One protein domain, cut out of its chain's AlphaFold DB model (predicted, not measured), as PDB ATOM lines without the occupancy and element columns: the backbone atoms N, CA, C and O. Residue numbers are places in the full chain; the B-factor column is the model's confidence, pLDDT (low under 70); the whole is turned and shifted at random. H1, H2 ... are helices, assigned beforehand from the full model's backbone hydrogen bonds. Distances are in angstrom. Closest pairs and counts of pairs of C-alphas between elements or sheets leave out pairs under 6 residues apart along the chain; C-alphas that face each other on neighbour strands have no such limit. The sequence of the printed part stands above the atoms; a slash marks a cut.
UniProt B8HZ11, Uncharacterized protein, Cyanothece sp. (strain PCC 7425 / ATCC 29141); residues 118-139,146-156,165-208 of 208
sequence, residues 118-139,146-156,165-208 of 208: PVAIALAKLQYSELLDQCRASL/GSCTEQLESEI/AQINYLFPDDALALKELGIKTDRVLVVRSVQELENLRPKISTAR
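Overview. This is residues 118 to 139, 146 to 156 and 165 to 208 of the 208 residues of an uncharacterized protein of Cyanothece sp. (strain PCC 7425 / ATCC 29141) (UniProt B8HZ11). One long helix, H1, has two shorter helices packed on it at different places along its length, H3 on residues 120 to 128 and H2 on residues 132 to 136, and this three-helix cluster makes one end of an elongated model. The short helix H4 lies away from the cluster toward the other end, and beyond it the last residues, 202 to 208, stick out as a free tail. The printed part has 77 residues with four named helices, in the order H1, H2, H3, H4, and no named strand; the class is all helix. The whole is loose, with a radius of gyration of the C-alphas of 15.0 A, and spans 50 by 29 by 19 A.

Arrangement. Start with H1, residues 118 to 138, and look next at H2, residues 146 to 156. They touch, through residues 132 to 136 alone of H1; their closest C-alphas, those of Cys 135 and Cys 148, are 5.9 A apart. Their lines stand at a steep tilt of 60 degrees, opposite ways. H3, residues 172 to 180, touches H1 through residues 120 to 128 alone of H1, and the closest C-alphas, those of Ile 121 and Asp 173, are 4.8 A apart. These two run the same way at a steep tilt of 55 degrees. H2 and H3 are near each other, with 5 pairs of C-alphas within 10 A but no pair within 8 A. Before H3, residues 169 to 170 pair with residues 189 to 190, parallel, a pairing too short to be named. H4, residues 194 to 200, touches no helix and is apart from H1, H2 and H3. In H1, H2, H3 and H4, every O i to N i+4 pair is within hydrogen-bond range.

Along the chain. Find C-alpha 118 at (-5.633, 34.137, -28.113); from there H1 runs 30.4 A to C-alpha 138 at (-21.757, 23.213, -51.475). H2 runs 15.3 A from Gly 146 to Ile 156. H3 runs 12.3 A from Pro 172 to Glu 180. H4 goes from Val 194 to C-alpha 200 at (-21.298, 14.705, -16.078).

Size, cuts and confidence. The two C-alphas farthest apart, those of Ala 137 and Arg 208, are 50.2 A apart; Arg 208 is the chain's last residue. Residues 140 to 145 are cut out, with 11.9 A from C-alpha 139 to C-alpha 146, and residues 157 to 164 are cut out, with 17.1 A from C-alpha 156 to C-alpha 165. The link from H3 to H4, residues 181 to 193, is long. The mean pLDDT of the printed part is 82.9, and confidence is under 70 at residue 146, residues 165 to 167 and residues 202 to 208.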
ATOM      1  N   PRO A 118      -5.428  33.482 -26.822       91.44
ATOM      2  CA  PRO A 118      -5.633  34.137 -28.113       91.44
ATOM      3  C   PRO A 118      -5.350  33.221 -29.309       91.44
ATOM      4  O   PRO A 118      -5.976  33.363 -30.354       91.44
ATOM      5  N   VAL A 119      -4.416  32.275 -29.157       92.44
ATOM      6  CA  VAL A 119      -4.048  31.299 -30.192       92.44
ATOM      7  C   VAL A 119      -5.088  30.185 -30.286       92.44
ATOM      8  O   VAL A 119      -5.469  29.798 -31.387       92.44
ATOM      9  N   ALA A 120      -5.557  29.681 -29.145       93.00
ATOM     10  CA  ALA A 120      -6.584  28.648 -29.079       93.00
ATOM     11  C   ALA A 120      -7.889  29.112 -29.744       93.00
ATOM     12  O   ALA A 120      -8.386  28.447 -30.651       93.00
ATOM     13  N   ILE A 121      -8.382  30.298 -29.366       92.62
ATOM     14  CA  ILE A 121      -9.600  30.890 -29.942       92.62
ATOM     15  C   ILE A 121      -9.416  31.138 -31.442       92.62
ATOM     16  O   ILE A 121     -10.305  30.859 -32.239       92.62
ATOM     17  N   ALA A 122      -8.249  31.629 -31.854       91.94
ATOM     18  CA  ALA A 122      -7.923  31.840 -33.258       91.94
ATOM     19  C   ALA A 122      -7.972  30.563 -34.111       91.94
ATOM     20  O   ALA A 122      -8.563  30.565 -35.192       91.94
ATOM     21  N   LEU A 123      -7.361  29.476 -33.634       91.50
ATOM     22  CA  LEU A 123      -7.403  28.174 -34.302       91.50
ATOM     23  C   LEU A 123      -8.832  27.629 -34.374       91.50
ATOM     24  O   LEU A 123      -9.256  27.178 -35.438       91.50
ATOM     25  N   ALA A 124      -9.594  27.739 -33.286       93.06
ATOM     26  CA  ALA A 124     -11.001  27.359 -33.273       93.06
ATOM     27  C   ALA A 124     -11.809  28.173 -34.303       93.06
ATOM     28  O   ALA A 124     -12.569  27.613 -35.091       93.06
ATOM     29  N   LYS A 125     -11.581  29.491 -34.400       92.56
ATOM     30  CA  LYS A 125     -12.223  30.330 -35.424       92.56
ATOM     31  C   LYS A 125     -11.878  29.890 -36.837       92.56
ATOM     32  O   LYS A 125     -12.772  29.893 -37.677       92.56
ATOM     33  N   LEU A 126     -10.627  29.514 -37.113       90.31
ATOM     34  CA  LEU A 126     -10.252  28.973 -38.422       90.31
ATOM     35  C   LEU A 126     -11.048  27.707 -38.751       90.31
ATOM     36  O   LEU A 126     -11.589  27.616 -39.849       90.31
ATOM     37  N   GLN A 127     -11.153  26.766 -37.806       90.69
ATOM     38  CA  GLN A 127     -11.918  25.531 -37.994       90.69
ATOM     39  C   GLN A 127     -13.378  25.822 -38.358       90.69
ATOM     40  O   GLN A 127     -13.881  25.312 -39.355       90.69
ATOM     41  N   TYR A 128     -14.065  26.648 -37.573       91.12
ATOM     42  CA  TYR A 128     -15.485  26.916 -37.807       91.12
ATOM     43  C   TYR A 128     -15.739  27.811 -39.021       91.12
ATOM     44  O   TYR A 128     -16.727  27.615 -39.723       91.12
ATOM     45  N   SER A 129     -14.838  28.753 -39.317       90.50
ATOM     46  CA  SER A 129     -14.936  29.565 -40.538       90.50
ATOM     47  C   SER A 129     -14.831  28.692 -41.784       90.50
ATOM     48  O   SER A 129     -15.596  28.868 -42.724       90.50
ATOM     49  N   GLU A 130     -13.943  27.699 -41.763       88.44
ATOM     50  CA  GLU A 130     -13.801  26.745 -42.856       88.44
ATOM     51  C   GLU A 130     -15.054  25.884 -43.045       88.44
ATOM     52  O   GLU A 130     -15.489  25.702 -44.176       88.44
ATOM     53  N   LEU A 131     -15.672  25.397 -41.963       88.56
ATOM     54  CA  LEU A 131     -16.936  24.656 -42.053       88.56
ATOM     55  C   LEU A 131     -18.040  25.508 -42.694       88.56
ATOM     56  O   LEU A 131     -18.765  25.039 -43.574       88.56
ATOM     57  N   LEU A 132     -18.136  26.781 -42.302       89.69
ATOM     58  CA  LEU A 132     -19.077  27.716 -42.915       89.69
ATOM     59  C   LEU A 132     -18.764  27.952 -44.398       89.69
ATOM     60  O   LEU A 132     -19.683  27.988 -45.214       89.69
ATOM     61  N   ASP A 133     -17.493  28.105 -44.761       87.81
ATOM     62  CA  ASP A 133     -17.076  28.326 -46.147       87.81
ATOM     63  C   ASP A 133     -17.313  27.083 -47.022       87.81
ATOM     64  O   ASP A 133     -17.805  27.210 -48.144       87.81
ATOM     65  N   GLN A 134     -17.052  25.880 -46.500       86.50
ATOM     66  CA  GLN A 134     -17.355  24.609 -47.165       86.50
ATOM     67  C   GLN A 134     -18.860  24.443 -47.393       86.50
ATOM     68  O   GLN A 134     -19.276  24.077 -48.493       86.50
ATOM     69  N   CYS A 135     -19.679  24.766 -46.389       86.81
ATOM     70  CA  CYS A 135     -21.129  24.799 -46.544       86.81
ATOM     71  C   CYS A 135     -21.542  25.783 -47.649       86.81
ATOM     72  O   CYS A 135     -22.304  25.434 -48.542       86.81
ATOM     73  N   ARG A 136     -20.984  26.998 -47.681       85.19
ATOM     74  CA  ARG A 136     -21.310  27.965 -48.744       85.19
ATOM     75  C   ARG A 136     -20.905  27.483 -50.131       85.19
ATOM     76  O   ARG A 136     -21.611  27.769 -51.089       85.19
ATOM     77  N   ALA A 137     -19.785  26.775 -50.244       83.62
ATOM     78  CA  ALA A 137     -19.325  26.224 -51.513       83.62
ATOM     79  C   ALA A 137     -20.208  25.070 -52.020       83.62
ATOM     80  O   ALA A 137     -20.288  24.858 -53.230       83.62
ATOM     81  N   SER A 138     -20.864  24.325 -51.121       78.12
ATOM     82  CA  SER A 138     -21.757  23.213 -51.475       78.12
ATOM     83  C   SER A 138     -23.190  23.655 -51.787       78.12
ATOM     84  O   SER A 138     -23.932  22.937 -52.457       78.12
ATOM     85  N   LEU A 139     -23.571  24.853 -51.349       76.88
ATOM     86  CA  LEU A 139     -24.846  25.473 -51.670       76.88
ATOM     87  C   LEU A 139     -24.879  25.970 -53.128       76.88
ATOM     88  O   LEU A 139     -24.029  26.742 -53.571       76.88
ATOM     89  N   GLY A 146     -26.948  33.137 -43.869       67.31
ATOM     90  CA  GLY A 146     -27.836  32.717 -42.780       67.31
ATOM     91  C   GLY A 146     -28.067  31.205 -42.738       67.31
ATOM     92  O   GLY A 146     -27.955  30.622 -41.673       67.31
ATOM     93  N   SER A 147     -28.244  30.548 -43.889       82.12
ATOM     94  CA  SER A 147     -28.557  29.109 -43.941       82.12
ATOM     95  C   SER A 147     -27.436  28.206 -43.406       82.12
ATOM     96  O   SER A 147     -27.710  27.293 -42.636       82.12
ATOM     97  N   CYS A 148     -26.168  28.488 -43.732       88.12
ATOM     98  CA  CYS A 148     -25.028  27.730 -43.194       88.12
ATOM     99  C   CYS A 148     -24.791  27.993 -41.707       88.12
ATOM    100  O   CYS A 148     -24.418  27.084 -40.970       88.12
ATOM    101  N   THR A 149     -24.994  29.239 -41.272       89.25
ATOM    102  CA  THR A 149     -24.855  29.610 -39.859       89.25
ATOM    103  C   THR A 149     -25.933  28.911 -39.034       89.25
ATOM    104  O   THR A 149     -25.608  28.259 -38.052       89.25
ATOM    105  N   GLU A 150     -27.191  28.963 -39.476       89.12
ATOM    106  CA  GLU A 150     -28.326  28.280 -38.844       89.12
ATOM    107  C   GLU A 150     -28.160  26.756 -38.841       89.12
ATOM    108  O   GLU A 150     -28.484  26.101 -37.850       89.12
ATOM    109  N   GLN A 151     -27.628  26.178 -39.922       89.25
ATOM    110  CA  GLN A 151     -27.334  24.749 -39.976       89.25
ATOM    111  C   GLN A 151     -26.275  24.362 -38.938       89.25
ATOM    112  O   GLN A 151     -26.503  23.446 -38.151       89.25
ATOM    113  N   LEU A 152     -25.155  25.088 -38.888       90.69
ATOM    114  CA  LEU A 152     -24.097  24.826 -37.914       90.69
ATOM    115  C   LEU A 152     -24.581  25.064 -36.473       90.69
ATOM    116  O   LEU A 152     -24.284  24.267 -35.586       90.69
ATOM    117  N   GLU A 153     -25.379  26.111 -36.232       92.00
ATOM    118  CA  GLU A 153     -26.057  26.333 -34.947       92.00
ATOM    119  C   GLU A 153     -26.929  25.133 -34.558       92.00
ATOM    120  O   GLU A 153     -26.883  24.691 -33.409       92.00
ATOM    121  N   SER A 154     -27.717  24.598 -35.494       89.69
ATOM    122  CA  SER A 154     -28.596  23.446 -35.268       89.69
ATOM    123  C   SER A 154     -27.809  22.176 -34.933       89.69
ATOM    124  O   SER A 154     -28.169  21.460 -34.000       89.69
ATOM    125  N   GLU A 155     -26.714  21.918 -35.653       88.12
ATOM    126  CA  GLU A 155     -25.837  20.762 -35.437       88.12
ATOM    127  C   GLU A 155     -25.118  20.825 -34.082       88.12
ATOM    128  O   GLU A 155     -25.074  19.832 -33.356       88.12
ATOM    129  N   ILE A 156     -24.611  21.999 -33.696       90.19
ATOM    130  CA  ILE A 156     -23.883  22.184 -32.433       90.19
ATOM    131  C   ILE A 156     -24.818  22.104 -31.224       90.19
ATOM    132  O   ILE A 156     -24.463  21.526 -30.200       90.19
ATOM    133  N   ALA A 165     -21.669   6.237 -27.728       54.50
ATOM    134  CA  ALA A 165     -20.289   6.306 -27.253       54.50
ATOM    135  C   ALA A 165     -19.707   7.734 -27.344       54.50
ATOM    136  O   ALA A 165     -18.659   7.997 -26.759       54.50
ATOM    137  N   GLN A 166     -20.386   8.642 -28.051       59.50
ATOM    138  CA  GLN A 166     -19.952  10.004 -28.322       59.50
ATOM    139  C   GLN A 166     -20.936  10.995 -27.706       59.50
ATOM    140  O   GLN A 166     -22.089  11.083 -28.115       59.50
ATOM    141  N   ILE A 167     -20.455  11.746 -26.720       67.62
ATOM    142  CA  ILE A 167     -21.155  12.911 -26.192       67.62
ATOM    143  C   ILE A 167     -20.684  14.116 -27.006       67.62
ATOM    144  O   ILE A 167     -19.479  14.353 -27.090       67.62
ATOM    145  N   ASN A 168     -21.614  14.883 -27.578       78.12
ATOM    146  CA  ASN A 168     -21.296  16.154 -28.227       78.12
ATOM    147  C   ASN A 168     -21.107  17.234 -27.157       78.12
ATOM    148  O   ASN A 168     -22.003  17.489 -26.349       78.12
ATOM    149  N   TYR A 169     -19.936  17.858 -27.142       86.00
ATOM    150  CA  TYR A 169     -19.602  18.961 -26.249       86.00
ATOM    151  C   TYR A 169     -18.612  19.901 -26.937       86.00
ATOM    152  O   TYR A 169     -17.977  19.538 -27.926       86.00
ATOM    153  N   LEU A 170     -18.469  21.104 -26.391       89.94
ATOM    154  CA  LEU A 170     -17.455  22.072 -26.792       89.94
ATOM    155  C   LEU A 170     -16.457  22.313 -25.666       89.94
ATOM    156  O   LEU A 170     -16.812  22.269 -24.483       89.94
ATOM    157  N   PHE A 171     -15.228  22.656 -26.040       90.25
ATOM    158  CA  PHE A 171     -14.310  23.315 -25.121       90.25
ATOM    159  C   PHE A 171     -14.573  24.833 -25.088       90.25
ATOM    160  O   PHE A 171     -15.246  25.377 -25.970       90.25
ATOM    161  N   PRO A 172     -14.078  25.563 -24.069       91.44
ATOM    162  CA  PRO A 172     -14.357  26.990 -23.937       91.44
ATOM    163  C   PRO A 172     -13.834  27.825 -25.114       91.44
ATOM    164  O   PRO A 172     -14.482  28.798 -25.492       91.44
ATOM    165  N   ASP A 173     -12.698  27.451 -25.713       92.88
ATOM    166  CA  ASP A 173     -12.160  28.105 -26.912       92.88
ATOM    167  C   ASP A 173     -13.086  27.962 -28.118       92.88
ATOM    168  O   ASP A 173     -13.297  28.942 -28.833       92.88
ATOM    169  N   ASP A 174     -13.689  26.787 -28.299       93.44
ATOM    170  CA  ASP A 174     -14.655  26.547 -29.367       93.44
ATOM    171  C   ASP A 174     -15.913  27.401 -29.183       93.44
ATOM    172  O   ASP A 174     -16.338  28.100 -30.104       93.44
ATOM    173  N   ALA A 175     -16.477  27.415 -27.972       93.25
ATOM    174  CA  ALA A 175     -17.668  28.206 -27.665       93.25
ATOM    175  C   ALA A 175     -17.432  29.715 -27.869       93.25
ATOM    176  O   ALA A 175     -18.278  30.419 -28.425       93.25
ATOM    177  N   LEU A 176     -16.263  30.224 -27.458       93.12
ATOM    178  CA  LEU A 176     -15.883  31.621 -27.681       93.12
ATOM    179  C   LEU A 176     -15.696  31.928 -29.170       93.12
ATOM    180  O   LEU A 176     -16.198  32.947 -29.646       93.12
ATOM    181  N   ALA A 177     -15.021  31.048 -29.909       93.81
ATOM    182  CA  ALA A 177     -14.814  31.203 -31.343       93.81
ATOM    183  C   ALA A 177     -16.138  31.267 -32.113       93.81
ATOM    184  O   ALA A 177     -16.338  32.176 -32.917       93.81
ATOM    185  N   LEU A 178     -17.058  30.344 -31.830       94.31
ATOM    186  CA  LEU A 178     -18.390  30.297 -32.434       94.31
ATOM    187  C   LEU A 178     -19.187  31.569 -32.141       94.31
ATOM    188  O   LEU A 178     -19.728  32.185 -33.059       94.31
ATOM    189  N   LYS A 179     -19.172  32.031 -30.886       93.44
ATOM    190  CA  LYS A 179     -19.814  33.289 -30.496       93.44
ATOM    191  C   LYS A 179     -19.247  34.489 -31.258       93.44
ATOM    192  O   LYS A 179     -20.011  35.349 -31.693       93.44
ATOM    193  N   GLU A 180     -17.926  34.565 -31.439       92.25
ATOM    194  CA  GLU A 180     -17.293  35.627 -32.236       92.25
ATOM    195  C   GLU A 180     -17.647  35.558 -33.729       92.25
ATOM    196  O   GLU A 180     -17.596  36.581 -34.412       92.25
ATOM    197  N   LEU A 181     -18.012  34.377 -34.233       90.12
ATOM    198  CA  LEU A 181     -18.518  34.170 -35.593       90.12
ATOM    199  C   LEU A 181     -20.033  34.407 -35.714       90.12
ATOM    200  O   LEU A 181     -20.582  34.281 -36.806       90.12
ATOM    201  N   GLY A 182     -20.706  34.779 -34.622       91.62
ATOM    202  CA  GLY A 182     -22.148  35.021 -34.597       91.62
ATOM    203  C   GLY A 182     -23.000  33.755 -34.497       91.62
ATOM    204  O   GLY A 182     -24.206  33.850 -34.698       91.62
ATOM    205  N   ILE A 183     -22.397  32.607 -34.174       92.81
ATOM    206  CA  ILE A 183     -23.077  31.322 -33.971       92.81
ATOM    207  C   ILE A 183     -23.454  31.196 -32.496       92.81
ATOM    208  O   ILE A 183     -22.605  31.295 -31.605       92.81
ATOM    209  N   LYS A 184     -24.732  30.955 -32.223       92.94
ATOM    210  CA  LYS A 184     -25.244  30.710 -30.872       92.94
ATOM    211  C   LYS A 184     -24.917  29.298 -30.402       92.94
ATOM    212  O   LYS A 184     -25.067  28.328 -31.137       92.94
ATOM    213  N   THR A 185     -24.549  29.173 -29.132       91.31
ATOM    214  CA  THR A 185     -24.178  27.901 -28.487       91.31
ATOM    215  C   THR A 185     -24.954  27.705 -27.181       91.31
ATOM    216  O   THR A 185     -24.398  27.278 -26.174       91.31
ATOM    217  N   ASP A 186     -26.230  28.096 -27.157       87.31
ATOM    218  CA  ASP A 186     -27.019  28.206 -25.921       87.31
ATOM    219  C   ASP A 186     -27.425  26.849 -25.317       87.31
ATOM    220  O   ASP A 186     -27.814  26.788 -24.151       87.31
ATOM    221  N   ARG A 187     -27.386  25.762 -26.102       85.75
ATOM    222  CA  ARG A 187     -27.857  24.426 -25.680       85.75
ATOM    223  C   ARG A 187     -26.763  23.368 -25.639       85.75
ATOM    224  O   ARG A 187     -26.994  22.293 -25.091       85.75
ATOM    225  N   VAL A 188     -25.606  23.647 -26.233       89.00
ATOM    226  CA  VAL A 188     -24.482  22.710 -26.234       89.00
ATOM    227  C   VAL A 188     -23.827  22.654 -24.860       89.00
ATOM    228  O   VAL A 188     -23.732  23.652 -24.143       89.00
ATOM    229  N   LEU A 189     -23.352  21.469 -24.489       87.94
ATOM    230  CA  LEU A 189     -22.573  21.302 -23.276       87.94
ATOM    231  C   LEU A 189     -21.168  21.884 -23.486       87.94
ATOM    232  O   LEU A 189     -20.454  21.458 -24.389       87.94
ATOM    233  N   VAL A 190     -20.754  22.823 -22.633       89.56
ATOM    234  CA  VAL A 190     -19.382  23.352 -22.617       89.56
ATOM    235  C   VAL A 190     -18.658  22.796 -21.397       89.56
ATOM    236  O   VAL A 190     -19.097  23.024 -20.271       89.56
ATOM    237  N   VAL A 191     -17.547  22.090 -21.609       86.94
ATOM    238  CA  VAL A 191     -16.733  21.495 -20.535       86.94
ATOM    239  C   VAL A 191     -15.297  21.989 -20.620       86.94
ATOM    240  O   VAL A 191     -14.771  22.245 -21.697       86.94
ATOM    241  N   ARG A 192     -14.626  22.107 -19.478       83.38
ATOM    242  CA  ARG A 192     -13.228  22.554 -19.396       83.38
ATOM    243  C   ARG A 192     -12.236  21.412 -19.564       83.38
ATOM    244  O   ARG A 192     -11.062  21.661 -19.812       83.38
ATOM    245  N   SER A 193     -12.681  20.171 -19.374       77.50
ATOM    246  CA  SER A 193     -11.834  18.982 -19.475       77.50
ATOM    247  C   SER A 193     -12.654  17.728 -19.761       77.50
ATOM    248  O   SER A 193     -13.838  17.661 -19.428       77.50
ATOM    249  N   VAL A 194     -11.993  16.695 -20.285       78.19
ATOM    250  CA  VAL A 194     -12.590  15.357 -20.422       78.19
ATOM    251  C   VAL A 194     -13.003  14.789 -19.059       78.19
ATOM    252  O   VAL A 194     -14.028  14.132 -18.952       78.19
ATOM    253  N   GLN A 195     -12.280  15.098 -17.978       80.81
ATOM    254  CA  GLN A 195     -12.667  14.643 -16.638       80.81
ATOM    255  C   GLN A 195     -14.007  15.237 -16.182       80.81
ATOM    256  O   GLN A 195     -14.797  14.562 -15.525       80.81
ATOM    257  N   GLU A 196     -14.265  16.504 -16.512       82.19
ATOM    258  CA  GLU A 196     -15.558  17.138 -16.248       82.19
ATOM    259  C   GLU A 196     -16.670  16.452 -17.044       82.19
ATOM    260  O   GLU A 196     -17.715  16.145 -16.475       82.19
ATOM    261  N   LEU A 197     -16.415  16.118 -18.311       81.69
ATOM    262  CA  LEU A 197     -17.339  15.338 -19.132       81.69
ATOM    263  C   LEU A 197     -17.658  13.971 -18.510       81.69
ATOM    264  O   LEU A 197     -18.827  13.616 -18.390       81.69
ATOM    265  N   GLU A 198     -16.642  13.224 -18.074       79.38
ATOM    266  CA  GLU A 198     -16.818  11.911 -17.437       79.38
ATOM    267  C   GLU A 198     -17.611  12.000 -16.126       79.38
ATOM    268  O   GLU A 198     -18.401  11.114 -15.808       79.38
ATOM    269  N   ASN A 199     -17.459  13.093 -15.373       80.81
ATOM    270  CA  ASN A 199     -18.246  13.331 -14.161       80.81
ATOM    271  C   ASN A 199     -19.710  13.687 -14.465       80.81
ATOM    272  O   ASN A 199     -20.589  13.409 -13.648       80.81
ATOM    273  N   LEU A 200     -19.963  14.332 -15.608       78.88
ATOM    274  CA  LEU A 200     -21.298  14.705 -16.078       78.88
ATOM    275  C   LEU A 200     -22.021  13.545 -16.757       78.88
ATOM    276  O   LEU A 200     -23.253  13.526 -16.761       78.88
ATOM    277  N   ARG A 201     -21.274  12.573 -17.300       72.75
ATOM    278  CA  ARG A 201     -21.842  11.334 -17.821       72.75
ATOM    279  C   ARG A 201     -22.613  10.672 -16.684       72.75
ATOM    280  O   ARG A 201     -22.005  10.306 -15.674       72.75
ATOM    281  N   PRO A 202     -23.950  10.546 -16.784       64.00
ATOM    282  CA  PRO A 202     -24.706   9.880 -15.744       64.00
ATOM    283  C   PRO A 202     -24.080   8.501 -15.563       64.00
ATOM    284  O   PRO A 202     -23.848   7.791 -16.543       64.00
ATOM    285  N   LYS A 203     -23.758   8.131 -14.319       53.34
ATOM    286  CA  LYS A 203     -23.312   6.777 -13.977       53.34
ATOM    287  C   LYS A 203     -24.472   5.810 -14.227       53.34
ATOM    288  O   LYS A 203     -25.124   5.349 -13.294       53.34
ATOM    289  N   ILE A 204     -24.757   5.501 -15.491       49.78
ATOM    290  CA  ILE A 204     -25.685   4.452 -15.912       49.78
ATOM    291  C   ILE A 204     -24.958   3.121 -15.690       49.78
ATOM    292  O   ILE A 204     -24.532   2.468 -16.632       49.78
ATOM    293  N   SER A 205     -24.688   2.765 -14.429       45.44
ATOM    294  CA  SER A 205     -23.973   1.520 -14.108       45.44
ATOM    295  C   SER A 205     -24.066   1.051 -12.646       45.44
ATOM    296  O   SER A 205     -23.338   0.134 -12.281       45.44
ATOM    297  N   THR A 206     -24.923   1.602 -11.779       41.44
ATOM    298  CA  THR A 206     -25.089   1.035 -10.414       41.44
ATOM    299  C   THR A 206     -26.536   0.961  -9.926       41.44
ATOM    300  O   THR A 206     -26.793   1.041  -8.731       41.44
ATOM    301  N   ALA A 207     -27.491   0.779 -10.837       36.91
ATOM    302  CA  ALA A 207     -28.855   0.380 -10.486       36.91
ATOM    303  C   ALA A 207     -29.385  -0.635 -11.512       36.91
ATOM    304  O   ALA A 207     -30.287  -0.344 -12.296       36.91
ATOM    305  N   ARG A 208     -28.762  -1.812 -11.554       38.19
ATOM    306  CA  ARG A 208     -29.395  -3.055 -12.004       38.19
ATOM    307  C   ARG A 208     -29.046  -4.147 -11.015       38.19
ATOM    308  O   ARG A 208     -27.871  -4.160 -10.587       38.19
TER     309      ARG A 208